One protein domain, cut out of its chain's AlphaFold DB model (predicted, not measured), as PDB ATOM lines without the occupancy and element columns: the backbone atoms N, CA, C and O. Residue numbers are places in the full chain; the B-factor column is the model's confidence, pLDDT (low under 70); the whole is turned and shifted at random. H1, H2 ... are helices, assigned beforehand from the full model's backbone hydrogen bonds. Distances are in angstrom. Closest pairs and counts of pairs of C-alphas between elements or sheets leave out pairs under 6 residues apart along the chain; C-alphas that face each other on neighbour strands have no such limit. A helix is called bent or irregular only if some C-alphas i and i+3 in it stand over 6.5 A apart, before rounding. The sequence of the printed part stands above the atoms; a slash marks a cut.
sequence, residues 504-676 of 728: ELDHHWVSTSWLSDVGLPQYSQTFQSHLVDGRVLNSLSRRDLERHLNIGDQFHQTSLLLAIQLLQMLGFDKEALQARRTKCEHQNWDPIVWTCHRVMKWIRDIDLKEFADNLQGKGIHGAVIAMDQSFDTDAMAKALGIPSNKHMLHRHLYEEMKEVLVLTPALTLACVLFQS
ATOM      1  N   GLU A 504       7.024 -31.846-117.740       94.19
ATOM      2  CA  GLU A 504       8.434 -32.052-117.349       94.19
ATOM      3  C   GLU A 504       8.763 -33.523-117.010       94.19
ATOM      4  O   GLU A 504       9.919 -33.878-116.764       94.19
ATOM      5  N   LEU A 505       7.745 -34.391-116.968       96.94
ATOM      6  CA  LEU A 505       7.879 -35.822-116.695       96.94
ATOM      7  C   LEU A 505       7.828 -36.603-118.010       96.94
ATOM      8  O   LEU A 505       6.772 -37.091-118.417       96.94
ATOM      9  N   ASP A 506       8.965 -36.706-118.688       96.50
ATOM     10  CA  ASP A 506       9.083 -37.444-119.942       96.50
ATOM     11  C   ASP A 506       8.828 -38.960-119.779       96.50
ATOM     12  O   ASP A 506       8.841 -39.530-118.684       96.50
ATOM     13  N   HIS A 507       8.595 -39.634-120.905       97.75
ATOM     14  CA  HIS A 507       8.229 -41.049-120.929       97.75
ATOM     15  C   HIS A 507       9.385 -42.004-120.574       97.75
ATOM     16  O   HIS A 507       9.138 -43.146-120.176       97.75
ATOM     17  N   HIS A 508      10.640 -41.558-120.683       97.12
ATOM     18  CA  HIS A 508      11.792 -42.327-120.229       97.12
ATOM     19  C   HIS A 508      11.866 -42.275-118.700       97.12
ATOM     20  O   HIS A 508      11.886 -43.325-118.069       97.12
ATOM     21  N   TRP A 509      11.785 -41.094-118.078       97.56
ATOM     22  CA  TRP A 509      11.744 -40.968-116.616       97.56
ATOM     23  C   TRP A 509      10.557 -41.719-115.992       97.56
ATOM     24  O   TRP A 509      10.729 -42.399-114.977       97.56
ATOM     25  N   VAL A 510       9.370 -41.661-116.610       98.56
ATOM     26  CA  VAL A 510       8.205 -42.439-116.151       98.56
ATOM     27  C   VAL A 510       8.493 -43.945-116.180       98.56
ATOM     28  O   VAL A 510       8.206 -44.645-115.206       98.56
ATOM     29  N   SER A 511       9.076 -44.448-117.272       98.12
ATOM     30  CA  SER A 511       9.307 -45.884-117.453       98.12
ATOM     31  C   SER A 511      10.505 -46.424-116.664       98.12
ATOM     32  O   SER A 511      10.390 -47.505-116.093       98.12
ATOM     33  N   THR A 512      11.628 -45.704-116.570       95.06
ATOM     34  CA  THR A 512      12.856 -46.193-115.909       95.06
ATOM     35  C   THR A 512      12.950 -45.826-114.431       95.06
ATOM     36  O   THR A 512      13.421 -46.633-113.632       95.06
ATOM     37  N   SER A 513      12.497 -44.628-114.047       97.44
ATOM     38  CA  SER A 513      12.677 -44.095-112.690       97.44
ATOM     39  C   SER A 513      11.403 -44.228-111.856       97.44
ATOM     40  O   SER A 513      11.401 -44.899-110.826       97.44
ATOM     41  N   TRP A 514      10.290 -43.650-112.315       98.44
ATOM     42  CA  TRP A 514       9.062 -43.569-111.518       98.44
ATOM     43  C   TRP A 514       8.416 -44.938-111.261       98.44
ATOM     44  O   TRP A 514       8.022 -45.219-110.131       98.44
ATOM     45  N   LEU A 515       8.367 -45.839-112.250       98.56
ATOM     46  CA  LEU A 515       7.892 -47.211-112.009       98.56
ATOM     47  C   LEU A 515       8.787 -47.997-111.036       98.56
ATOM     48  O   LEU A 515       8.281 -48.817-110.270       98.56
ATOM     49  N   SER A 516      10.095 -47.722-111.014       97.88
ATOM     50  CA  SER A 516      11.026 -48.308-110.041       97.88
ATOM     51  C   SER A 516      10.776 -47.758-108.628       97.88
ATOM     52  O   SER A 516      10.713 -48.520-107.661       97.88
ATOM     53  N   ASP A 517      10.509 -46.453-108.506       98.19
ATOM     54  CA  ASP A 517      10.099 -45.815-107.249       98.19
ATOM     55  C   ASP A 517       8.772 -46.354-106.700       98.19
ATOM     56  O   ASP A 517       8.634 -46.519-105.489       98.19
ATOM     57  N   VAL A 518       7.799 -46.621-107.575       98.50
ATOM     58  CA  VAL A 518       6.493 -47.214-107.229       98.50
ATOM     59  C   VAL A 518       6.627 -48.692-106.841       98.50
ATOM     60  O   VAL A 518       5.788 -49.219-106.114       98.50
ATOM     61  N   GLY A 519       7.700 -49.362-107.274       98.25
ATOM     62  CA  GLY A 519       7.936 -50.787-107.040       98.25
ATOM     63  C   GLY A 519       7.299 -51.705-108.085       98.25
ATOM     64  O   GLY A 519       7.002 -52.852-107.760       98.25
ATOM     65  N   LEU A 520       7.083 -51.213-109.313       98.50
ATOM     66  CA  LEU A 520       6.514 -51.945-110.455       98.50
ATOM     67  C   LEU A 520       7.399 -51.905-111.734       98.50
ATOM     68  O   LEU A 520       6.881 -51.653-112.829       98.50
ATOM     69  N   PRO A 521       8.725 -52.156-111.656       97.75
ATOM     70  CA  PRO A 521       9.617 -52.101-112.822       97.75
ATOM     71  C   PRO A 521       9.282 -53.136-113.914       97.75
ATOM     72  O   PRO A 521       9.682 -52.974-115.064       97.75
ATOM     73  N   GLN A 522       8.496 -54.178-113.615       97.75
ATOM     74  CA  GLN A 522       8.035 -55.138-114.624       97.75
ATOM     75  C   GLN A 522       7.154 -54.517-115.725       97.75
ATOM     76  O   GLN A 522       6.995 -55.121-116.783       97.75
ATOM     77  N   TYR A 523       6.594 -53.319-115.510       98.50
ATOM     78  CA  TYR A 523       5.793 -52.608-116.514       98.50
ATOM     79  C   TYR A 523       6.578 -51.542-117.295       98.50
ATOM     80  O   TYR A 523       6.012 -50.904-118.187       98.50
ATOM     81  N   SER A 524       7.879 -51.366-117.022       98.19
ATOM     82  CA  SER A 524       8.727 -50.350-117.663       98.19
ATOM     83  C   SER A 524       8.705 -50.428-119.189       98.19
ATOM     84  O   SER A 524       8.422 -49.425-119.843       98.19
ATOM     85  N   GLN A 525       8.896 -51.620-119.766       97.62
ATOM     86  CA  GLN A 525       8.872 -51.809-121.222       97.62
ATOM     87  C   GLN A 525       7.502 -51.466-121.837       97.62
ATOM     88  O   GLN A 525       7.439 -50.936-122.947       97.62
ATOM     89  N   THR A 526       6.401 -51.722-121.125       97.75
ATOM     90  CA  THR A 526       5.040 -51.427-121.600       97.75
ATOM     91  C   THR A 526       4.723 -49.936-121.552       97.75
ATOM     92  O   THR A 526       4.130 -49.410-122.491       97.75
ATOM     93  N   PHE A 527       5.149 -49.228-120.501       98.56
ATOM     94  CA  PHE A 527       4.995 -47.770-120.411       98.56
ATOM     95  C   PHE A 527       5.886 -47.047-121.428       98.56
ATOM     96  O   PHE A 527       5.443 -46.073-122.040       98.56
ATOM     97  N   GLN A 528       7.103 -47.554-121.657       97.75
ATOM     98  CA  GLN A 528       8.021 -47.039-122.669       97.75
ATOM     99  C   GLN A 528       7.464 -47.234-124.086       97.75
ATOM    100  O   GLN A 528       7.412 -46.274-124.850       97.75
ATOM    101  N   SER A 529       6.978 -48.434-124.432       96.81
ATOM    102  CA  SER A 529       6.432 -48.728-125.771       96.81
ATOM    103  C   SER A 529       5.115 -48.014-126.089       96.81
ATOM    104  O   SER A 529       4.775 -47.879-127.261       96.81
ATOM    105  N   HIS A 530       4.406 -47.527-125.064       98.00
ATOM    106  CA  HIS A 530       3.222 -46.668-125.187       98.00
ATOM    107  C   HIS A 530       3.525 -45.176-124.946       98.00
ATOM    108  O   HIS A 530       2.601 -44.360-124.910       98.00
ATOM    109  N   LEU A 531       4.803 -44.805-124.783       98.19
ATOM    110  CA  LEU A 531       5.295 -43.429-124.627       98.19
ATOM    111  C   LEU A 531       4.610 -42.634-123.490       98.19
ATOM    112  O   LEU A 531       4.440 -41.413-123.585       98.19
ATOM    113  N   VAL A 532       4.222 -43.316-122.406       98.62
ATOM    114  CA  VAL A 532       3.461 -42.750-121.276       98.62
ATOM    115  C   VAL A 532       4.282 -41.678-120.549       98.62
ATOM    116  O   VAL A 532       5.243 -42.002-119.863       98.62
ATOM    117  N   ASP A 533       3.894 -40.406-120.682       98.31
ATOM    118  CA  ASP A 533       4.480 -39.263-119.958       98.31
ATOM    119  C   ASP A 533       3.575 -38.778-118.808       98.31
ATOM    120  O   ASP A 533       2.477 -39.304-118.613       98.31
ATOM    121  N   GLY A 534       4.004 -37.771-118.041       98.19
ATOM    122  CA  GLY A 534       3.242 -37.232-116.907       98.19
ATOM    123  C   GLY A 534       1.842 -36.724-117.254       98.19
ATOM    124  O   GLY A 534       0.916 -36.879-116.454       98.19
ATOM    125  N   ARG A 535       1.639 -36.177-118.460       98.31
ATOM    126  CA  ARG A 535       0.309 -35.752-118.931       98.31
ATOM    127  C   ARG A 535      -0.567 -36.971-119.196       98.31
ATOM    128  O   ARG A 535      -1.728 -36.980-118.789       98.31
ATOM    129  N   VAL A 536      -0.009 -38.020-119.813       98.50
ATOM    130  CA  VAL A 536      -0.705 -39.306-119.966       98.50
ATOM    131  C   VAL A 536      -1.037 -39.897-118.595       98.50
ATOM    132  O   VAL A 536      -2.207 -40.206-118.383       98.50
ATOM    133  N   LEU A 537      -0.084 -39.978-117.655       98.38
ATOM    134  CA  LEU A 537      -0.302 -40.465-116.281       98.38
ATOM    135  C   LEU A 537      -1.499 -39.776-115.613       98.38
ATOM    136  O   LEU A 537      -2.408 -40.455-115.144       98.38
ATOM    137  N   ASN A 538      -1.557 -38.439-115.657       97.62
ATOM    138  CA  ASN A 538      -2.654 -37.642-115.091       97.62
ATOM    139  C   ASN A 538      -4.044 -37.939-115.708       97.62
ATOM    140  O   ASN A 538      -5.069 -37.510-115.186       97.62
ATOM    141  N   SER A 539      -4.086 -38.662-116.830       97.38
ATOM    142  CA  SER A 539      -5.301 -39.035-117.561       97.38
ATOM    143  C   SER A 539      -5.618 -40.538-117.544       97.38
ATOM    144  O   SER A 539      -6.592 -40.951-118.179       97.38
ATOM    145  N   LEU A 540      -4.798 -41.377-116.898       97.62
ATOM    146  CA  LEU A 540      -5.010 -42.827-116.877       97.62
ATOM    147  C   LEU A 540      -6.145 -43.204-115.919       97.62
ATOM    148  O   LEU A 540      -6.121 -42.891-114.732       97.62
ATOM    149  N   SER A 541      -7.125 -43.944-116.432       95.88
ATOM    150  CA  SER A 541      -8.132 -44.629-115.618       95.88
ATOM    151  C   SER A 541      -7.746 -46.093-115.376       95.88
ATOM    152  O   SER A 541      -6.972 -46.668-116.142       95.88
ATOM    153  N   ARG A 542      -8.355 -46.756-114.377       96.38
ATOM    154  CA  ARG A 542      -8.193 -48.212-114.155       96.38
ATOM    155  C   ARG A 542      -8.425 -49.030-115.437       96.38
ATOM    156  O   ARG A 542      -7.669 -49.951-115.727       96.38
ATOM    157  N   ARG A 543      -9.418 -48.628-116.240       96.88
ATOM    158  CA  ARG A 543      -9.745 -49.239-117.538       96.88
ATOM    159  C   ARG A 543      -8.640 -49.051-118.580       96.88
ATOM    160  O   ARG A 543      -8.491 -49.902-119.447       96.88
ATOM    161  N   ASP A 544      -7.884 -47.953-118.529       96.94
ATOM    162  CA  ASP A 544      -6.750 -47.734-119.432       96.94
ATOM    163  C   ASP A 544      -5.546 -48.602-119.048       96.94
ATOM    164  O   ASP A 544      -4.911 -49.166-119.938       96.94
ATOM    165  N   LEU A 545      -5.275 -48.757-117.745       98.00
ATOM    166  CA  LEU A 545      -4.236 -49.663-117.239       98.00
ATOM    167  C   LEU A 545      -4.498 -51.107-117.693       98.00
ATOM    168  O   LEU A 545      -3.606 -51.762-118.223       98.00
ATOM    169  N   GLU A 546      -5.740 -51.569-117.544       97.12
ATOM    170  CA  GLU A 546      -6.188 -52.895-117.974       97.12
ATOM    171  C   GLU A 546      -6.162 -53.048-119.506       97.12
ATOM    172  O   GLU A 546      -5.456 -53.904-120.034       97.12
ATOM    173  N   ARG A 547      -6.904 -52.208-120.243       96.50
ATOM    174  CA  ARG A 547      -7.137 -52.388-121.689       96.50
ATOM    175  C   ARG A 547      -5.940 -52.027-122.564       96.50
ATOM    176  O   ARG A 547      -5.763 -52.649-123.607       96.50
ATOM    177  N   HIS A 548      -5.200 -50.976-122.217       95.44
ATOM    178  CA  HIS A 548      -4.172 -50.408-123.095       95.44
ATOM    179  C   HIS A 548      -2.753 -50.726-122.618       95.44
ATOM    180  O   HIS A 548      -1.861 -50.832-123.450       95.44
ATOM    181  N   LEU A 549      -2.539 -50.906-121.309       97.25
ATOM    182  CA  LEU A 549      -1.229 -51.248-120.735       97.25
ATOM    183  C   LEU A 549      -1.155 -52.700-120.216       97.25
ATOM    184  O   LEU A 549      -0.140 -53.091-119.649       97.25
ATOM    185  N   ASN A 550      -2.198 -53.510-120.438       96.81
ATOM    186  CA  ASN A 550      -2.273 -54.938-120.089       96.81
ATOM    187  C   ASN A 550      -2.015 -55.258-118.596       96.81
ATOM    188  O   ASN A 550      -1.545 -56.342-118.244       96.81
ATOM    189  N   ILE A 551      -2.321 -54.321-117.693       97.94
ATOM    190  CA  ILE A 551      -2.184 -54.511-116.243       97.94
ATOM    191  C   ILE A 551      -3.501 -55.059-115.697       97.94
ATOM    192  O   ILE A 551      -4.379 -54.303-115.283       97.94
ATOM    193  N   GLY A 552      -3.644 -56.385-115.715       96.88
ATOM    194  CA  GLY A 552      -4.811 -57.087-115.165       96.88
ATOM    195  C   GLY A 552      -4.827 -57.214-113.634       96.88
ATOM    196  O   GLY A 552      -5.882 -57.464-113.056       96.88
ATOM    197  N   ASP A 553      -3.685 -57.030-112.963       97.56
ATOM    198  CA  ASP A 553      -3.599 -57.128-111.502       97.56
ATOM    199  C   ASP A 553      -4.280 -55.924-110.824       97.56
ATOM    200  O   ASP A 553      -3.888 -54.768-111.011       97.56
ATOM    201  N   GLN A 554      -5.313 -56.198-110.023       96.50
ATOM    202  CA  GLN A 554      -6.133 -55.162-109.393       96.50
ATOM    203  C   GLN A 554      -5.387 -54.353-108.325       96.50
ATOM    204  O   GLN A 554      -5.731 -53.185-108.121       96.50
ATOM    205  N   PHE A 555      -4.379 -54.936-107.668       97.38
ATOM    206  CA  PHE A 555      -3.564 -54.255-106.666       97.38
ATOM    207  C   PHE A 555      -2.510 -53.370-107.334       97.38
ATOM    208  O   PHE A 555      -2.390 -52.201-106.975       97.38
ATOM    209  N   HIS A 556      -1.839 -53.849-108.387       98.38
ATOM    210  CA  HIS A 556      -0.937 -53.017-109.190       98.38
ATOM    211  C   HIS A 556      -1.684 -51.848-109.856       98.38
ATOM    212  O   HIS A 556      -1.172 -50.728-109.889       98.38
ATOM    213  N   GLN A 557      -2.924 -52.061-110.314       98.44
ATOM    214  CA  GLN A 557      -3.808 -50.978-110.761       98.44
ATOM    215  C   GLN A 557      -4.086 -49.947-109.649       98.44
ATOM    216  O   GLN A 557      -4.045 -48.749-109.919       98.44
ATOM    217  N   THR A 558      -4.381 -50.379-108.413       97.38
ATOM    218  CA  THR A 558      -4.593 -49.462-107.273       97.38
ATOM    219  C   THR A 558      -3.315 -48.693-106.940       97.38
ATOM    220  O   THR A 558      -3.346 -47.467-106.872       97.38
ATOM    221  N   SER A 559      -2.187 -49.396-106.825       98.50
ATOM    222  CA  SER A 559      -0.856 -48.837-106.575       98.50
ATOM    223  C   SER A 559      -0.497 -47.732-107.575       98.50
ATOM    224  O   SER A 559      -0.183 -46.614-107.164       98.50
ATOM    225  N   LEU A 560      -0.637 -47.984-108.881       98.69
ATOM    226  CA  LEU A 560      -0.375 -46.977-109.917       98.69
ATOM    227  C   LEU A 560      -1.282 -45.751-109.787       98.69
ATOM    228  O   LEU A 560      -0.812 -44.627-109.944       98.69
ATOM    229  N   LEU A 561      -2.568 -45.939-109.481       98.25
ATOM    230  CA  LEU A 561      -3.509 -44.826-109.326       98.25
ATOM    231  C   LEU A 561      -3.218 -43.988-108.070       98.25
ATOM    232  O   LEU A 561      -3.328 -42.766-108.137       98.25
ATOM    233  N   LEU A 562      -2.776 -44.600-106.967       98.06
ATOM    234  CA  LEU A 562      -2.347 -43.878-105.761       98.06
ATOM    235  C   LEU A 562      -1.009 -43.150-105.971       98.06
ATOM    236  O   LEU A 562      -0.863 -42.006-105.541       98.06
ATOM    237  N   ALA A 563      -0.073 -43.741-106.717       98.31
ATOM    238  CA  ALA A 563       1.154 -43.066-107.139       98.31
ATOM    239  C   ALA A 563       0.871 -41.842-108.035       98.31
ATOM    240  O   ALA A 563       1.519 -40.802-107.901       98.31
ATOM    241  N   ILE A 564      -0.119 -41.940-108.931       98.31
ATOM    242  CA  ILE A 564      -0.603 -40.817-109.748       98.31
ATOM    243  C   ILE A 564      -1.314 -39.774-108.871       98.31
ATOM    244  O   ILE A 564      -1.107 -38.578-109.071       98.31
ATOM    245  N   GLN A 565      -2.086 -40.192-107.863       96.56
ATOM    246  CA  GLN A 565      -2.734 -39.274-106.923       96.56
ATOM    247  C   GLN A 565      -1.709 -38.510-106.062       96.56
ATOM    248  O   GLN A 565      -1.882 -37.314-105.833       96.56
ATOM    249  N   LEU A 566      -0.595 -39.136-105.665       96.44
ATOM    250  CA  LEU A 566       0.534 -38.441-105.034       96.44
ATOM    251  C   LEU A 566       1.138 -37.370-105.961       96.44
ATOM    252  O   LEU A 566       1.404 -36.254-105.508       96.44
ATOM    253  N   LEU A 567       1.324 -37.672-107.253       97.44
ATOM    254  CA  LEU A 567       1.766 -36.666-108.227       97.44
ATOM    255  C   LEU A 567       0.743 -35.526-108.350       97.44
ATOM    256  O   LEU A 567       1.137 -34.363-108.321       97.44
ATOM    257  N   GLN A 568      -0.559 -35.825-108.401       96.50
ATOM    258  CA  GLN A 568      -1.633 -34.820-108.425       96.50
ATOM    259  C   GLN A 568      -1.612 -33.909-107.185       96.50
ATOM    260  O   GLN A 568      -1.694 -32.690-107.328       96.50
ATOM    261  N   MET A 569      -1.423 -34.469-105.986       94.25
ATOM    262  CA  MET A 569      -1.294 -33.710-104.731       94.25
ATOM    263  C   MET A 569      -0.048 -32.809-104.683       94.25
ATOM    264  O   MET A 569      -0.016 -31.846-103.919       94.25
ATOM    265  N   LEU A 570       0.968 -33.108-105.497       94.38
ATOM    266  CA  LEU A 570       2.176 -32.300-105.693       94.38
ATOM    267  C   LEU A 570       2.128 -31.441-106.969       94.38
ATOM    268  O   LEU A 570       3.139 -30.860-107.351       94.38
ATOM    269  N   GLY A 571       0.986 -31.368-107.664       95.44
ATOM    270  CA  GLY A 571       0.856 -30.621-108.920       95.44
ATOM    271  C   GLY A 571       1.748 -31.134-110.060       95.44
ATOM    272  O   GLY A 571       2.004 -30.390-110.999       95.44
ATOM    273  N   PHE A 572       2.215 -32.385-109.981       97.44
ATOM    274  CA  PHE A 572       3.258 -33.009-110.811       97.44
ATOM    275  C   PHE A 572       4.661 -32.382-110.682       97.44
ATOM    276  O   PHE A 572       5.523 -32.630-111.523       97.44
ATOM    277  N   ASP A 573       4.935 -31.624-109.616       96.06
ATOM    278  CA  ASP A 573       6.264 -31.063-109.361       96.06
ATOM    279  C   ASP A 573       7.285 -32.152-108.954       96.06
ATOM    280  O   ASP A 573       7.272 -32.702-107.845       96.06
ATOM    281  N   LYS A 574       8.190 -32.453-109.895       94.44
ATOM    282  CA  LYS A 574       9.291 -33.422-109.774       94.44
ATOM    283  C   LYS A 574      10.296 -33.040-108.686       94.44
ATOM    284  O   LYS A 574      10.787 -33.913-107.966       94.44
ATOM    285  N   GLU A 575      10.605 -31.752-108.566       95.12
ATOM    286  CA  GLU A 575      11.606 -31.237-107.633       95.12
ATOM    287  C   GLU A 575      11.051 -31.237-106.207       95.12
ATOM    288  O   GLU A 575      11.727 -31.693-105.285       95.12
ATOM    289  N   ALA A 576       9.787 -30.843-106.025       94.69
ATOM    290  CA  ALA A 576       9.097 -30.915-104.739       94.69
ATOM    291  C   ALA A 576       8.947 -32.364-104.236       94.69
ATOM    292  O   ALA A 576       9.160 -32.625-103.047       94.69
ATOM    293  N   LEU A 577       8.635 -33.321-105.124       95.44
ATOM    294  CA  LEU A 577       8.614 -34.750-104.785       95.44
ATOM    295  C   LEU A 577       9.989 -35.227-104.300       95.44
ATOM    296  O   LEU A 577      10.093 -35.841-103.234       95.44
ATOM    297  N   GLN A 578      11.050 -34.926-105.052       95.44
ATOM    298  CA  GLN A 578      12.395 -35.382-104.711       95.44
ATOM    299  C   GLN A 578      12.929 -34.708-103.438       95.44
ATOM    300  O   GLN A 578      13.484 -35.382-102.571       95.44
ATOM    301  N   ALA A 579      12.672 -33.410-103.250       94.75
ATOM    302  CA  ALA A 579      13.054 -32.670-102.049       94.75
ATOM    303  C   ALA A 579      12.344 -33.166-100.773       94.75
ATOM    304  O   ALA A 579      12.911 -33.066 -99.683       94.75
ATOM    305  N   ARG A 580      11.124 -33.718-100.880       94.50
ATOM    306  CA  ARG A 580      10.470 -34.439 -99.769       94.50
ATOM    307  C   ARG A 580      11.139 -35.793 -99.527       94.50
ATOM    308  O   ARG A 580      11.500 -36.086 -98.390       94.50
ATOM    309  N   ARG A 581      11.385 -36.582-100.580       95.50
ATOM    310  CA  ARG A 581      12.025 -37.910-100.485       95.50
ATOM    311  C   ARG A 581      13.401 -37.873 -99.818       95.50
ATOM    312  O   ARG A 581      13.612 -38.622 -98.871       95.50
ATOM    313  N   THR A 582      14.298 -36.978-100.241       93.75
ATOM    314  CA  THR A 582      15.656 -36.866 -99.671       93.75
ATOM    315  C   THR A 582      15.634 -36.547 -98.171       93.75
ATOM    316  O   THR A 582      16.404 -37.123 -97.409       93.75
ATOM    317  N   LYS A 583      14.698 -35.709 -97.698       90.06
ATOM    318  CA  LYS A 583      14.537 -35.429 -96.254       90.06
ATOM    319  C   LYS A 583      14.142 -36.665 -95.440       90.06
ATOM    320  O   LYS A 583      14.441 -36.731 -94.253       90.06
ATOM    321  N   CYS A 584      13.490 -37.637 -96.072       89.50
ATOM    322  CA  CYS A 584      12.968 -38.839 -95.425       89.50
ATOM    323  C   CYS A 584      13.888 -40.058 -95.606       89.50
ATOM    324  O   CYS A 584      13.560 -41.151 -95.156       89.50
ATOM    325  N   GLU A 585      15.047 -39.915 -96.257       87.81
ATOM    326  CA  GLU A 585      15.925 -41.039 -96.611       87.81
ATOM    327  C   GLU A 585      16.551 -41.731 -95.382       87.81
ATOM    328  O   GLU A 585      16.892 -42.917 -95.415       87.81
ATOM    329  N   HIS A 586      16.737 -40.990 -94.288       86.12
ATOM    330  CA  HIS A 586      17.389 -41.458 -93.055       86.12
ATOM    331  C   HIS A 586      16.512 -41.287 -91.800       86.12
ATOM    332  O   HIS A 586      16.975 -41.541 -90.694       86.12
ATOM    333  N   GLN A 587      15.258 -40.848 -91.954       86.38
ATOM    334  CA  GLN A 587      14.310 -40.634 -90.855       86.38
ATOM    335  C   GLN A 587      12.929 -41.160 -91.253       86.38
ATOM    336  O   GLN A 587      12.542 -41.070 -92.422       86.38
ATOM    337  N   ASN A 588      12.179 -41.717 -90.303       87.94
ATOM    338  CA  ASN A 588      10.813 -42.180 -90.544       87.94
ATOM    339  C   ASN A 588       9.858 -40.976 -90.476       87.94
ATOM    340  O   ASN A 588       9.258 -40.706 -89.447       87.94
ATOM    341  N   TRP A 589       9.764 -40.210 -91.562       87.56
ATOM    342  CA  TRP A 589       8.897 -39.033 -91.680       87.56
ATOM    343  C   TRP A 589       8.180 -39.032 -93.035       87.56
ATOM    344  O   TRP A 589       8.699 -39.604 -93.992       87.56
ATOM    345  N   ASP A 590       7.007 -38.391 -93.112       90.44
ATOM    346  CA  ASP A 590       6.236 -38.161 -94.347       90.44
ATOM    347  C   ASP A 590       6.078 -39.430 -95.223       90.44
ATOM    348  O   ASP A 590       6.488 -39.443 -96.389       90.44
ATOM    349  N   PRO A 591       5.504 -40.526 -94.680       92.75
ATOM    350  CA  PRO A 591       5.499 -41.847 -95.319       92.75
ATOM    351  C   PRO A 591       4.916 -41.852 -96.730       92.75
ATOM    352  O   PRO A 591       5.382 -42.612 -97.570       92.75
ATOM    353  N   ILE A 592       3.965 -40.962 -97.028       94.69
ATOM    354  CA  ILE A 592       3.300 -40.853 -98.331       94.69
ATOM    355  C   ILE A 592       4.272 -40.717 -99.521       94.69
ATOM    356  O   ILE A 592       3.973 -41.231-100.595       94.69
ATOM    357  N   VAL A 593       5.445 -40.079 -99.359       95.62
ATOM    358  CA  VAL A 593       6.412 -39.905-100.467       95.62
ATOM    359  C   VAL A 593       7.406 -41.057-100.629       95.62
ATOM    360  O   VAL A 593       8.193 -41.044-101.583       95.62
ATOM    361  N   TRP A 594       7.415 -42.031 -99.711       97.25
ATOM    362  CA  TRP A 594       8.402 -43.111 -99.709       97.25
ATOM    363  C   TRP A 594       8.314 -43.943-100.991       97.25
ATOM    364  O   TRP A 594       7.241 -44.345-101.434       97.25
ATOM    365  N   THR A 595       9.467 -44.234-101.580       98.06
ATOM    366  CA  THR A 595       9.594 -45.192-102.682       98.06
ATOM    367  C   THR A 595       9.512 -46.623-102.145       98.06
ATOM    368  O   THR A 595       9.752 -46.850-100.959       98.06
ATOM    369  N   CYS A 596       9.253 -47.610-103.004       98.19
ATOM    370  CA  CYS A 596       9.374 -49.029-102.653       98.19
ATOM    371  C   CYS A 596      10.750 -49.327-102.028       98.19
ATOM    372  O   CYS A 596      10.832 -49.923-100.959       98.19
ATOM    373  N   HIS A 597      11.833 -48.773-102.585       97.38
ATOM    374  CA  HIS A 597      13.179 -48.855-102.005       97.38
ATOM    375  C   HIS A 597      13.282 -48.273-100.580       97.38
ATOM    376  O   HIS A 597      13.982 -48.837 -99.735       97.38
ATOM    377  N   ARG A 598      12.565 -47.183-100.272       97.31
ATOM    378  CA  ARG A 598      12.512 -46.594 -98.923       97.31
ATOM    379  C   ARG A 598      11.661 -47.416 -97.947       97.31
ATOM    380  O   ARG A 598      12.033 -47.494 -96.775       97.31
ATOM    381  N   VAL A 599      10.595 -48.069 -98.422       97.75
ATOM    382  CA  VAL A 599       9.822 -49.055 -97.642       97.75
ATOM    383  C   VAL A 599      10.680 -50.293 -97.360       97.75
ATOM    384  O   VAL A 599      10.826 -50.669 -96.204       97.75
ATOM    385  N   MET A 600      11.354 -50.863 -98.365       97.94
ATOM    386  CA  MET A 600      12.304 -51.974 -98.186       97.94
ATOM    387  C   MET A 600      13.483 -51.602 -97.275       97.94
ATOM    388  O   MET A 600      14.053 -52.467 -96.617       97.94
ATOM    389  N   LYS A 601      13.878 -50.322 -97.200       97.25
ATOM    390  CA  LYS A 601      14.791 -49.844 -96.152       97.25
ATOM    391  C   LYS A 601      14.127 -49.891 -94.771       97.25
ATOM    392  O   LYS A 601      14.664 -50.565 -93.906       97.25
ATOM    393  N   TRP A 602      12.950 -49.287 -94.591       97.06
ATOM    394  CA  TRP A 602      12.228 -49.310 -93.308       97.06
ATOM    395  C   TRP A 602      12.007 -50.737 -92.777       97.06
ATOM    396  O   TRP A 602      12.317 -50.994 -91.623       97.06
ATOM    397  N   ILE A 603      11.597 -51.686 -93.626       98.00
ATOM    398  CA  ILE A 603      11.440 -53.108 -93.260       98.00
ATOM    399  C   ILE A 603      12.752 -53.732 -92.739       98.00
ATOM    400  O   ILE A 603      12.716 -54.576 -91.848       98.00
ATOM    401  N   ARG A 604      13.918 -53.309 -93.252       97.38
ATOM    402  CA  ARG A 604      15.233 -53.720 -92.723       97.38
ATOM    403  C   ARG A 604      15.599 -52.985 -91.434       97.38
ATOM    404  O   ARG A 604      16.219 -53.598 -90.571       97.38
ATOM    405  N   ASP A 605      15.212 -51.715 -91.313       96.31
ATOM    406  CA  ASP A 605      15.434 -50.884 -90.124       96.31
ATOM    407  C   ASP A 605      14.608 -51.386 -88.910       96.31
ATOM    408  O   ASP A 605      15.054 -51.224 -87.780       96.31
ATOM    409  N   ILE A 606      13.452 -52.041 -89.130       96.19
ATOM    410  CA  ILE A 606      12.601 -52.669 -88.089       96.19
ATOM    411  C   ILE A 606      12.873 -54.174 -87.881       96.19
ATOM    412  O   ILE A 606      11.967 -54.940 -87.550       96.19
ATOM    413  N   ASP A 607      14.108 -54.619 -88.127       97.06
ATOM    414  CA  ASP A 607      14.603 -56.007 -88.005       97.06
ATOM    415  C   ASP A 607      13.943 -57.087 -88.898       97.06
ATOM    416  O   ASP A 607      14.445 -58.210 -88.976       97.06
ATOM    417  N   LEU A 608      12.919 -56.765 -89.696       97.25
ATOM    418  CA  LEU A 608      12.263 -57.684 -90.649       97.25
ATOM    419  C   LEU A 608      13.044 -57.869 -91.970       97.25
ATOM    420  O   LEU A 608      12.475 -58.156 -93.027       97.25
ATOM    421  N   LYS A 609      14.374 -57.734 -91.921       97.19
ATOM    422  CA  LYS A 609      15.267 -57.686 -93.093       97.19
ATOM    423  C   LYS A 609      15.192 -58.898 -94.024       97.19
ATOM    424  O   LYS A 609      15.379 -58.731 -95.223       97.19
ATOM    425  N   GLU A 610      14.891 -60.085 -93.496       96.75
ATOM    426  CA  GLU A 610      14.762 -61.330 -94.273       96.75
ATOM    427  C   GLU A 610      13.519 -61.365 -95.184       96.75
ATOM    428  O   GLU A 610      13.440 -62.195 -96.086       96.75
ATOM    429  N   PHE A 611      12.575 -60.438 -94.988       97.88
ATOM    430  CA  PHE A 611      11.359 -60.305 -95.796       97.88
ATOM    431  C   PHE A 611      11.382 -59.106 -96.755       97.88
ATOM    432  O   PHE A 611      10.491 -58.982 -97.591       97.88
ATOM    433  N   ALA A 612      12.364 -58.205 -96.637       97.69
ATOM    434  CA  ALA A 612      12.337 -56.900 -97.302       97.69
ATOM    435  C   ALA A 612      12.283 -57.000 -98.833       97.69
ATOM    436  O   ALA A 612      11.447 -56.352 -99.465       97.69
ATOM    437  N   ASP A 613      13.126 -57.850 -99.420       97.00
ATOM    438  CA  ASP A 613      13.259 -57.968-100.876       97.00
ATOM    439  C   ASP A 613      12.018 -58.609-101.533       97.00
ATOM    440  O   ASP A 613      11.772 -58.412-102.725       97.00
ATOM    441  N   ASN A 614      11.149 -59.279-100.757       97.62
ATOM    442  CA  ASN A 614       9.872 -59.816-101.246       97.62
ATOM    443  C   ASN A 614       8.892 -58.717-101.703       97.62
ATOM    444  O   ASN A 614       7.938 -59.020-102.421       97.62
ATOM    445  N   LEU A 615       9.118 -57.448-101.330       97.31
ATOM    446  CA  LEU A 615       8.343 -56.301-101.818       97.31
ATOM    447  C   LEU A 615       8.695 -55.890-103.260       97.31
ATOM    448  O   LEU A 615       7.938 -55.134-103.881       97.31
ATOM    449  N   GLN A 616       9.806 -56.382-103.822       95.62
ATOM    450  CA  GLN A 616      10.202 -56.046-105.186       95.62
ATOM    451  C   GLN A 616       9.139 -56.521-106.194       95.62
ATOM    452  O   GLN A 616       8.675 -57.661-106.169       95.62
ATOM    453  N   GLY A 617       8.709 -55.616-107.076       97.31
ATOM    454  CA  GLY A 617       7.663 -55.888-108.065       97.31
ATOM    455  C   GLY A 617       6.232 -55.952-107.513       97.31
ATOM    456  O   GLY A 617       5.317 -56.173-108.301       97.31
ATOM    457  N   LYS A 618       5.997 -55.750-106.205       98.00
ATOM    458  CA  LYS A 618       4.643 -55.750-105.603       98.00
ATOM    459  C   LYS A 618       3.906 -54.413-105.730       98.00
ATOM    460  O   LYS A 618       2.719 -54.340-105.436       98.00
ATOM    461  N   GLY A 619       4.605 -53.335-106.082       98.00
ATOM    462  CA  GLY A 619       4.040 -51.982-106.114       98.00
ATOM    463  C   GLY A 619       3.752 -51.350-104.750       98.00
ATOM    464  O   GLY A 619       3.002 -50.375-104.682       98.00
ATOM    465  N   ILE A 620       4.314 -51.879-103.660       98.38
ATOM    466  CA  ILE A 620       4.141 -51.310-102.318       98.38
ATOM    467  C   ILE A 620       5.101 -50.136-102.137       98.38
ATOM    468  O   ILE A 620       6.317 -50.278-102.228       98.38
ATOM    469  N   HIS A 621       4.530 -48.967-101.877       98.00
ATOM    470  CA  HIS A 621       5.236 -47.707-101.688       98.00
ATOM    471  C   HIS A 621       4.412 -46.786-100.770       98.00
ATOM    472  O   HIS A 621       3.297 -47.120-100.365       98.00
ATOM    473  N   GLY A 622       4.959 -45.617-100.447       96.50
ATOM    474  CA  GLY A 622       4.432 -44.685 -99.452       96.50
ATOM    475  C   GLY A 622       2.965 -44.294 -99.616       96.50
ATOM    476  O   GLY A 622       2.216 -44.305 -98.641       96.50
ATOM    477  N   ALA A 623       2.529 -43.997-100.842       96.06
ATOM    478  CA  ALA A 623       1.146 -43.612-101.117       96.06
ATOM    479  C   ALA A 623       0.152 -44.769-100.912       96.06
ATOM    480  O   ALA A 623      -0.954 -44.520-100.451       96.06
ATOM    481  N   VAL A 624       0.540 -46.028-101.158       96.75
ATOM    482  CA  VAL A 624      -0.297 -47.188-100.789       96.75
ATOM    483  C   VAL A 624      -0.469 -47.238 -99.272       96.75
ATOM    484  O   VAL A 624      -1.596 -47.225 -98.791       96.75
ATOM    485  N   ILE A 625       0.639 -47.195 -98.524       94.88
ATOM    486  CA  ILE A 625       0.631 -47.273 -97.054       94.88
ATOM    487  C   ILE A 625      -0.194 -46.130 -96.438       94.88
ATOM    488  O   ILE A 625      -0.991 -46.370 -95.541       94.88
ATOM    489  N   ALA A 626      -0.019 -44.893 -96.909       92.88
ATOM    490  CA  ALA A 626      -0.596 -43.703 -96.280       92.88
ATOM    491  C   ALA A 626      -1.974 -43.269 -96.825       92.88
ATOM    492  O   ALA A 626      -2.567 -42.339 -96.272       92.88
ATOM    493  N   MET A 627      -2.474 -43.864 -97.919       91.06
ATOM    494  CA  MET A 627      -3.722 -43.433 -98.578       91.06
ATOM    495  C   MET A 627      -4.732 -44.561 -98.827       91.06
ATOM    496  O   MET A 627      -5.925 -44.269 -98.937       91.06
ATOM    497  N   ASP A 628      -4.306 -45.826 -98.919       92.56
ATOM    498  CA  ASP A 628      -5.225 -46.946 -99.129       92.56
ATOM    499  C   ASP A 628      -5.821 -47.425 -97.799       92.56
ATOM    500  O   ASP A 628      -5.200 -48.156 -97.033       92.56
ATOM    501  N   GLN A 629      -7.074 -47.047 -97.538       88.62
ATOM    502  CA  GLN A 629      -7.815 -47.477 -96.344       88.62
ATOM    503  C   GLN A 629      -8.111 -48.990 -96.310       88.62
ATOM    504  O   GLN A 629      -8.614 -49.477 -95.300       88.62
ATOM    505  N   SER A 630      -7.831 -49.726 -97.392       90.19
ATOM    506  CA  SER A 630      -7.930 -51.189 -97.464       90.19
ATOM    507  C   SER A 630      -6.578 -51.913 -97.379       90.19
ATOM    508  O   SER A 630      -6.552 -53.142 -97.405       90.19
ATOM    509  N   PHE A 631      -5.463 -51.184 -97.256       94.88
ATOM    510  CA  PHE A 631      -4.132 -51.768 -97.101       94.88
ATOM    511  C   PHE A 631      -3.737 -51.855 -95.619       94.88
ATOM    512  O   PHE A 631      -3.183 -50.925 -95.033       94.88
ATOM    513  N   ASP A 632      -4.049 -52.996 -95.008       93.69
ATOM    514  CA  ASP A 632      -3.783 -53.291 -93.601       93.69
ATOM    515  C   ASP A 632      -2.465 -54.064 -93.375       93.69
ATOM    516  O   ASP A 632      -1.680 -54.341 -94.290       93.69
ATOM    517  N   THR A 633      -2.193 -54.399 -92.111       95.69
ATOM    518  CA  THR A 633      -1.007 -55.172 -91.726       95.69
ATOM    519  C   THR A 633      -1.026 -56.593 -92.289       95.69
ATOM    520  O   THR A 633       0.036 -57.098 -92.647       95.69
ATOM    521  N   ASP A 634      -2.194 -57.228 -92.433       95.75
ATOM    522  CA  ASP A 634      -2.313 -58.558 -93.040       95.75
ATOM    523  C   ASP A 634      -1.952 -58.520 -94.535       95.75
ATOM    524  O   ASP A 634      -1.232 -59.395 -95.029       95.75
ATOM    525  N   ALA A 635      -2.363 -57.473 -95.259       96.75
ATOM    526  CA  ALA A 635      -1.970 -57.224 -96.643       96.75
ATOM    527  C   ALA A 635      -0.454 -56.994 -96.780       96.75
ATOM    528  O   ALA A 635       0.180 -57.597 -97.655       96.75
ATOM    529  N   MET A 636       0.148 -56.192 -95.892       97.62
ATOM    530  CA  MET A 636       1.602 -55.987 -95.857       97.62
ATOM    531  C   MET A 636       2.353 -57.288 -95.529       97.62
ATOM    532  O   MET A 636       3.272 -57.668 -96.254       97.62
ATOM    533  N   ALA A 637       1.945 -58.018 -94.487       97.75
ATOM    534  CA  ALA A 637       2.561 -59.281 -94.077       97.75
ATOM    535  C   ALA A 637       2.480 -60.346 -95.181       97.75
ATOM    536  O   ALA A 637       3.463 -61.036 -95.458       97.75
ATOM    537  N   LYS A 638       1.339 -60.432 -95.877       97.12
ATOM    538  CA  LYS A 638       1.142 -61.301 -97.044       97.12
ATOM    539  C   LYS A 638       2.074 -60.941 -98.203       97.12
ATOM    540  O   LYS A 638       2.589 -61.844 -98.858       97.12
ATOM    541  N   ALA A 639       2.311 -59.654 -98.459       97.25
ATOM    542  CA  ALA A 639       3.226 -59.210 -99.512       97.25
ATOM    543  C   ALA A 639       4.707 -59.431 -99.154       97.25
ATOM    544  O   ALA A 639       5.488 -59.819-100.021       97.25
ATOM    545  N   LEU A 640       5.060 -59.266 -97.875       97.88
ATOM    546  CA  LEU A 640       6.352 -59.637 -97.284       97.88
ATOM    547  C   LEU A 640       6.594 -61.159 -97.257       97.88
ATOM    548  O   LEU A 640       7.722 -61.598 -97.043       97.88
ATOM    549  N   GLY A 641       5.556 -61.975 -97.467       97.44
ATOM    550  CA  GLY A 641       5.633 -63.437 -97.406       97.44
ATOM    551  C   GLY A 641       5.650 -64.013 -95.984       97.44
ATOM    552  O   GLY A 641       5.995 -65.179 -95.814       97.44
ATOM    553  N   ILE A 642       5.278 -63.227 -94.966       97.69
ATOM    554  CA  ILE A 642       5.268 -63.643 -93.556       97.69
ATOM    555  C   ILE A 642       4.083 -64.599 -93.311       97.69
ATOM    556  O   ILE A 642       2.927 -64.175 -93.407       97.69
ATOM    557  N   PRO A 643       4.315 -65.877 -92.941       96.31
ATOM    558  CA  PRO A 643       3.236 -66.835 -92.702       96.31
ATOM    559  C   PRO A 643       2.284 -66.397 -91.581       96.31
ATOM    560  O   PRO A 643       2.715 -65.871 -90.556       96.31
ATOM    561  N   SER A 644       0.984 -66.665 -91.731       94.25
ATOM    562  CA  SER A 644      -0.063 -66.231 -90.786       94.25
ATOM    563  C   SER A 644       0.042 -66.837 -89.379       94.25
ATOM    564  O   SER A 644      -0.542 -66.304 -88.441       94.25
ATOM    565  N   ASN A 645       0.816 -67.913 -89.196       95.12
ATOM    566  CA  ASN A 645       1.115 -68.493 -87.881       95.12
ATOM    567  C   ASN A 645       2.276 -67.791 -87.140       95.12
ATOM    568  O   ASN A 645       2.544 -68.096 -85.978       95.12
ATOM    569  N   LYS A 646       2.972 -66.833 -87.768       95.62
ATOM    570  CA  LYS A 646       4.057 -66.048 -87.153       95.62
ATOM    571  C   LYS A 646       3.507 -64.834 -86.394       95.62
ATOM    572  O   LYS A 646       3.929 -63.705 -86.629       95.62
ATOM    573  N   HIS A 647       2.581 -65.060 -85.460       96.00
ATOM    574  CA  HIS A 647       1.820 -63.997 -84.782       96.00
ATOM    575  C   HIS A 647       2.683 -62.895 -84.137       96.00
ATOM    576  O   HIS A 647       2.281 -61.736 -84.141       96.00
ATOM    577  N   MET A 648       3.888 -63.216 -83.648       96.62
ATOM    578  CA  MET A 648       4.828 -62.210 -83.122       96.62
ATOM    579  C   MET A 648       5.345 -61.242 -84.198       96.62
ATOM    580  O   MET A 648       5.464 -60.054 -83.923       96.62
ATOM    581  N   LEU A 649       5.611 -61.719 -85.422       97.00
ATOM    582  CA  LEU A 649       6.056 -60.872 -86.537       97.00
ATOM    583  C   LEU A 649       4.911 -60.000 -87.062       97.00
ATOM    584  O   LEU A 649       5.115 -58.827 -87.348       97.00
ATOM    585  N   HIS A 650       3.697 -60.558 -87.126       96.88
ATOM    586  CA  HIS A 650       2.479 -59.810 -87.460       96.88
ATOM    587  C   HIS A 650       2.194 -58.703 -86.439       96.88
ATOM    588  O   HIS A 650       1.908 -57.573 -86.824       96.88
ATOM    589  N   ARG A 651       2.339 -58.996 -85.138       96.56
ATOM    590  CA  ARG A 651       2.192 -57.998 -84.071       96.56
ATOM    591  C   ARG A 651       3.257 -56.901 -84.148       96.56
ATOM    592  O   ARG A 651       2.904 -55.731 -84.052       96.56
ATOM    593  N   HIS A 652       4.525 -57.269 -84.333       97.25
ATOM    594  CA  HIS A 652       5.626 -56.312 -84.488       97.25
ATOM    595  C   HIS A 652       5.385 -55.376 -85.679       97.25
ATOM    596  O   HIS A 652       5.397 -54.158 -85.532       97.25
ATOM    597  N   LEU A 653       5.034 -55.941 -86.839       97.25
ATOM    598  CA  LEU A 653       4.690 -55.174 -88.035       97.25
ATOM    599  C   LEU A 653       3.460 -54.272 -87.825       97.25
ATOM    600  O   LEU A 653       3.442 -53.168 -88.358       97.25
ATOM    601  N   TYR A 654       2.455 -54.702 -87.054       96.19
ATOM    602  CA  TYR A 654       1.295 -53.867 -86.703       96.19
ATOM    603  C   TYR A 654       1.701 -52.656 -85.854       96.19
ATOM    604  O   TYR A 654       1.279 -51.535 -86.138       96.19
ATOM    605  N   GLU A 655       2.515 -52.876 -84.819       95.62
ATOM    606  CA  GLU A 655       2.970 -51.820 -83.910       95.62
ATOM    607  C   GLU A 655       3.852 -50.801 -84.662       95.62
ATOM    608  O   GLU A 655       3.565 -49.605 -84.617       95.62
ATOM    609  N   GLU A 656       4.805 -51.257 -85.478       95.25
ATOM    610  CA  GLU A 656       5.654 -50.400 -86.324       95.25
ATOM    611  C   GLU A 656       4.877 -49.660 -87.434       95.25
ATOM    612  O   GLU A 656       5.054 -48.456 -87.640       95.25
ATOM    613  N   MET A 657       3.980 -50.344 -88.158       93.56
ATOM    614  CA  MET A 657       3.178 -49.730 -89.231       93.56
ATOM    615  C   MET A 657       2.241 -48.647 -88.682       93.56
ATOM    616  O   MET A 657       2.041 -47.616 -89.326       93.56
ATOM    617  N   LYS A 658       1.704 -48.844 -87.474       90.62
ATOM    618  CA  LYS A 658       0.881 -47.856 -86.775       90.62
ATOM    619  C   LYS A 658       1.673 -46.590 -86.430       90.62
ATOM    620  O   LYS A 658       1.171 -45.497 -86.689       90.62
ATOM    621  N   GLU A 659       2.890 -46.711 -85.897       89.06
ATOM    622  CA  GLU A 659       3.735 -45.544 -85.597       89.06
ATOM    623  C   GLU A 659       4.105 -44.773 -86.877       89.06
ATOM    624  O   GLU A 659       3.992 -43.547 -86.916       89.06
ATOM    625  N   VAL A 660       4.431 -45.471 -87.974       85.94
ATOM    626  CA  VAL A 660       4.668 -44.826 -89.281       85.94
ATOM    627  C   VAL A 660       3.441 -44.052 -89.773       85.94
ATOM    628  O   VAL A 660       3.587 -42.926 -90.251       85.94
ATOM    629  N   LEU A 661       2.229 -44.596 -89.628       82.62
ATOM    630  CA  LEU A 661       0.999 -43.920 -90.058       82.62
ATOM    631  C   LEU A 661       0.725 -42.622 -89.282       82.62
ATOM    632  O   LEU A 661       0.311 -41.635 -89.897       82.62
ATOM    633  N   VAL A 662       1.016 -42.581 -87.976       77.06
ATOM    634  CA  VAL A 662       0.897 -41.371 -87.130       77.06
ATOM    635  C   VAL A 662       1.808 -40.233 -87.618       77.06
ATOM    636  O   VAL A 662       1.479 -39.059 -87.451       77.06
ATOM    637  N   LEU A 663       2.914 -40.562 -88.289       74.00
ATOM    638  CA  LEU A 663       3.889 -39.609 -88.834       74.00
ATOM    639  C   LEU A 663       3.476 -39.050 -90.217       74.00
ATOM    640  O   LEU A 663       4.236 -38.312 -90.853       74.00
ATOM    641  N   THR A 664       2.255 -39.349 -90.678       68.75
ATOM    642  CA  THR A 664       1.621 -38.721 -91.849       68.75
ATOM    643  C   THR A 664       1.032 -37.355 -91.467       68.75
ATOM    644  O   THR A 664       0.152 -37.297 -90.606       68.75
ATOM    645  N   PRO A 665       1.426 -36.233 -92.104       65.31
ATOM    646  CA  PRO A 665       0.915 -34.918 -91.719       65.31
ATOM    647  C   PRO A 665      -0.613 -34.804 -91.859       65.31
ATOM    648  O   PRO A 665      -1.175 -35.109 -92.912       65.31
ATOM    649  N   ALA A 666      -1.294 -34.292 -90.828       55.44
ATOM    650  CA  ALA A 666      -2.761 -34.209 -90.789       55.44
ATOM    651  C   ALA A 666      -3.379 -33.397 -91.948       55.44
ATOM    652  O   ALA A 666      -4.474 -33.711 -92.412       55.44
ATOM    653  N   LEU A 667      -2.664 -32.391 -92.470       52.56
ATOM    654  CA  LEU A 667      -3.074 -31.636 -93.664       52.56
ATOM    655  C   LEU A 667      -3.061 -32.500 -94.938       52.56
ATOM    656  O   LEU A 667      -3.921 -32.337 -95.800       52.56
ATOM    657  N   THR A 668      -2.130 -33.450 -95.041       56.84
ATOM    658  CA  THR A 668      -2.066 -34.421 -96.141       56.84
ATOM    659  C   THR A 668      -3.280 -35.349 -96.095       56.84
ATOM    660  O   THR A 668      -3.974 -35.490 -97.099       56.84
ATOM    661  N   LEU A 669      -3.591 -35.905 -94.917       57.56
ATOM    662  CA  LEU A 669      -4.786 -36.728 -94.686       57.56
ATOM    663  C   LEU A 669      -6.081 -35.959 -95.005       57.56
ATOM    664  O   LEU A 669      -6.962 -36.492 -95.678       57.56
ATOM    665  N   ALA A 670      -6.174 -34.686 -94.606       52.53
ATOM    666  CA  ALA A 670      -7.309 -33.831 -94.950       52.53
ATOM    667  C   ALA A 670      -7.469 -33.662 -96.474       52.53
ATOM    668  O   ALA A 670      -8.572 -33.844 -96.989       52.53
ATOM    669  N   CYS A 671      -6.391 -33.389 -97.218       51.31
ATOM    670  CA  CYS A 671      -6.452 -33.297 -98.682       51.31
ATOM    671  C   CYS A 671      -6.921 -34.605 -99.342       51.31
ATOM    672  O   CYS A 671      -7.762 -34.551-100.239       51.31
ATOM    673  N   VAL A 672      -6.455 -35.773 -98.880       54.62
ATOM    674  CA  VAL A 672      -6.898 -37.085 -99.402       54.62
ATOM    675  C   VAL A 672      -8.401 -37.295 -99.180       54.62
ATOM    676  O   VAL A 672      -9.117 -37.700-100.102       54.62
ATOM    677  N   LEU A 673      -8.905 -36.957 -97.990       53.84
ATOM    678  CA  LEU A 673     -10.327 -37.072 -97.653       53.84
ATOM    679  C   LEU A 673     -11.209 -36.089 -98.444       53.84
ATOM    680  O   LEU A 673     -12.296 -36.468 -98.875       53.84
ATOM    681  N   PHE A 674     -10.751 -34.854 -98.681       45.88
ATOM    682  CA  PHE A 674     -11.534 -33.829 -99.386       45.88
ATOM    683  C   PHE A 674     -11.449 -33.884-100.921       45.88
ATOM    684  O   PHE A 674     -12.380 -33.422-101.579       45.88
ATOM    685  N   GLN A 675     -10.383 -34.434-101.515       43.69
ATOM    686  CA  GLN A 675     -10.236 -34.505-102.981       43.69
ATOM    687  C   GLN A 675     -10.801 -35.782-103.625       43.69
ATOM    688  O   GLN A 675     -10.934 -35.821-104.845       43.69
ATOM    689  N   SER A 676     -11.125 -36.814-102.841       33.44
ATOM    690  CA  SER A 676     -11.448 -38.172-103.312       33.44
ATOM    691  C   SER A 676     -12.541 -38.257-104.402       33.44
ATOM    692  O   SER A 676     -13.732 -38.190-104.088       33.44
TER     693      SER A 676
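AT A GLANCE: This is residues 504 to 676 of the 728 residues of the protein "Kazrin, periplakin interacting protein b" of Stegastes partitus (bicolor damselfish) (UniProt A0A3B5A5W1). Two helical lobes sit side by side: H1 to H5 make one, in which the end of H1, at Val 518, meets the middle of the long helix H5 and H2 folds back along H1 as a hairpin, and H7, H8, H10 and H11 make the other, with the short helix H9 packed on H5 between the lobes. H6 lies outside them, and the low-confidence helix H12 closes the printed part. The printed part has 173 residues with twelve named helices, H1 to H12 in chain order, and no named strand; the class is all helix. The whole is compact, with a radius of gyration of the C-alphas of 15.7 A and spans of 45 by 32 by 28 A.

IN THESE COORDINATES: H1, residues 507 to 518, begins at C-alpha 507 (8.229, -41.049, -120.929) and measures 15.1 A. H2 is residues 521 to 529, H3 534 to 537 and H4 542 to 547. H5, residues 554 to 569, measures 22.5 A from C-alpha 554 at (-6.133, -55.162, -109.393). H6 is residues 574 to 583, H7 596 to 605, H8 609 to 615, H9 622 to 627 and H10 633 to 640. H11, residues 647 to 662, measures 22.8 A. H12, residues 666 to 675, ends at C-alpha 675 (-10.236, -34.505, -102.981). H2 and H8 are irregular: C-alphas 522 and 525 are 7.4 A apart, and C-alphas 610 and 613 are 7.6 A apart.

HOW THE PARTS SIT: H1 and H2 form a hairpin at a shallow tilt of 17 degrees, opposite ways; their closest C-alphas, Ser 511 and Ser 524, are 4.5 A apart. H4 touches H5 at a steep tilt of 52 degrees, closest at C-alphas Arg 542 and Gln 557, 6.2 A. H3 is close to H5 but not clearly touching, 6.5 A between C-alphas Leu 537 and Ile 564, and so is H6, 7.9 A between C-alphas Leu 567 and Leu 577. H9 touches H5 about perpendicular, at 87 degrees, closest at C-alphas Leu 562 and Ala 623, 5.8 A. H1 and H7 touch only at their ends, closest at C-alphas Asp 517 and Cys 596, 5.7 A. H7 and H8 form a hairpin, 15 degrees, closest at C-alphas Met 600 and Ala 612, 5.0 A. H10 touches H8, 5.3 A between C-alphas Phe 611 and Leu 640, and H11, 5.7 A between C-alphas Thr 633 and Tyr 654. H12 is close to H9 but not clearly touching, 7.1 A between C-alphas Met 627 and Val 672. Every O i to N i+4 pair is within hydrogen-bond range in H4, H5, H7, H9, H10, H11 and H12; H1 has 5 of 8, H2 3 of 5, H6 5 of 6 and H8 0 of 3, with 3 of 4 O i to N i+3 pairs; H3 is too short for such a pair.

THE WHOLE: The C-alphas farthest apart, Glu 504 and Asn 645, are 47.4 A apart. The printed part has no cut, and the link from H6 to H7, 12 residues, is long. The mean pLDDT of the printed part is 92.6; residues 664 to 676 are under 70.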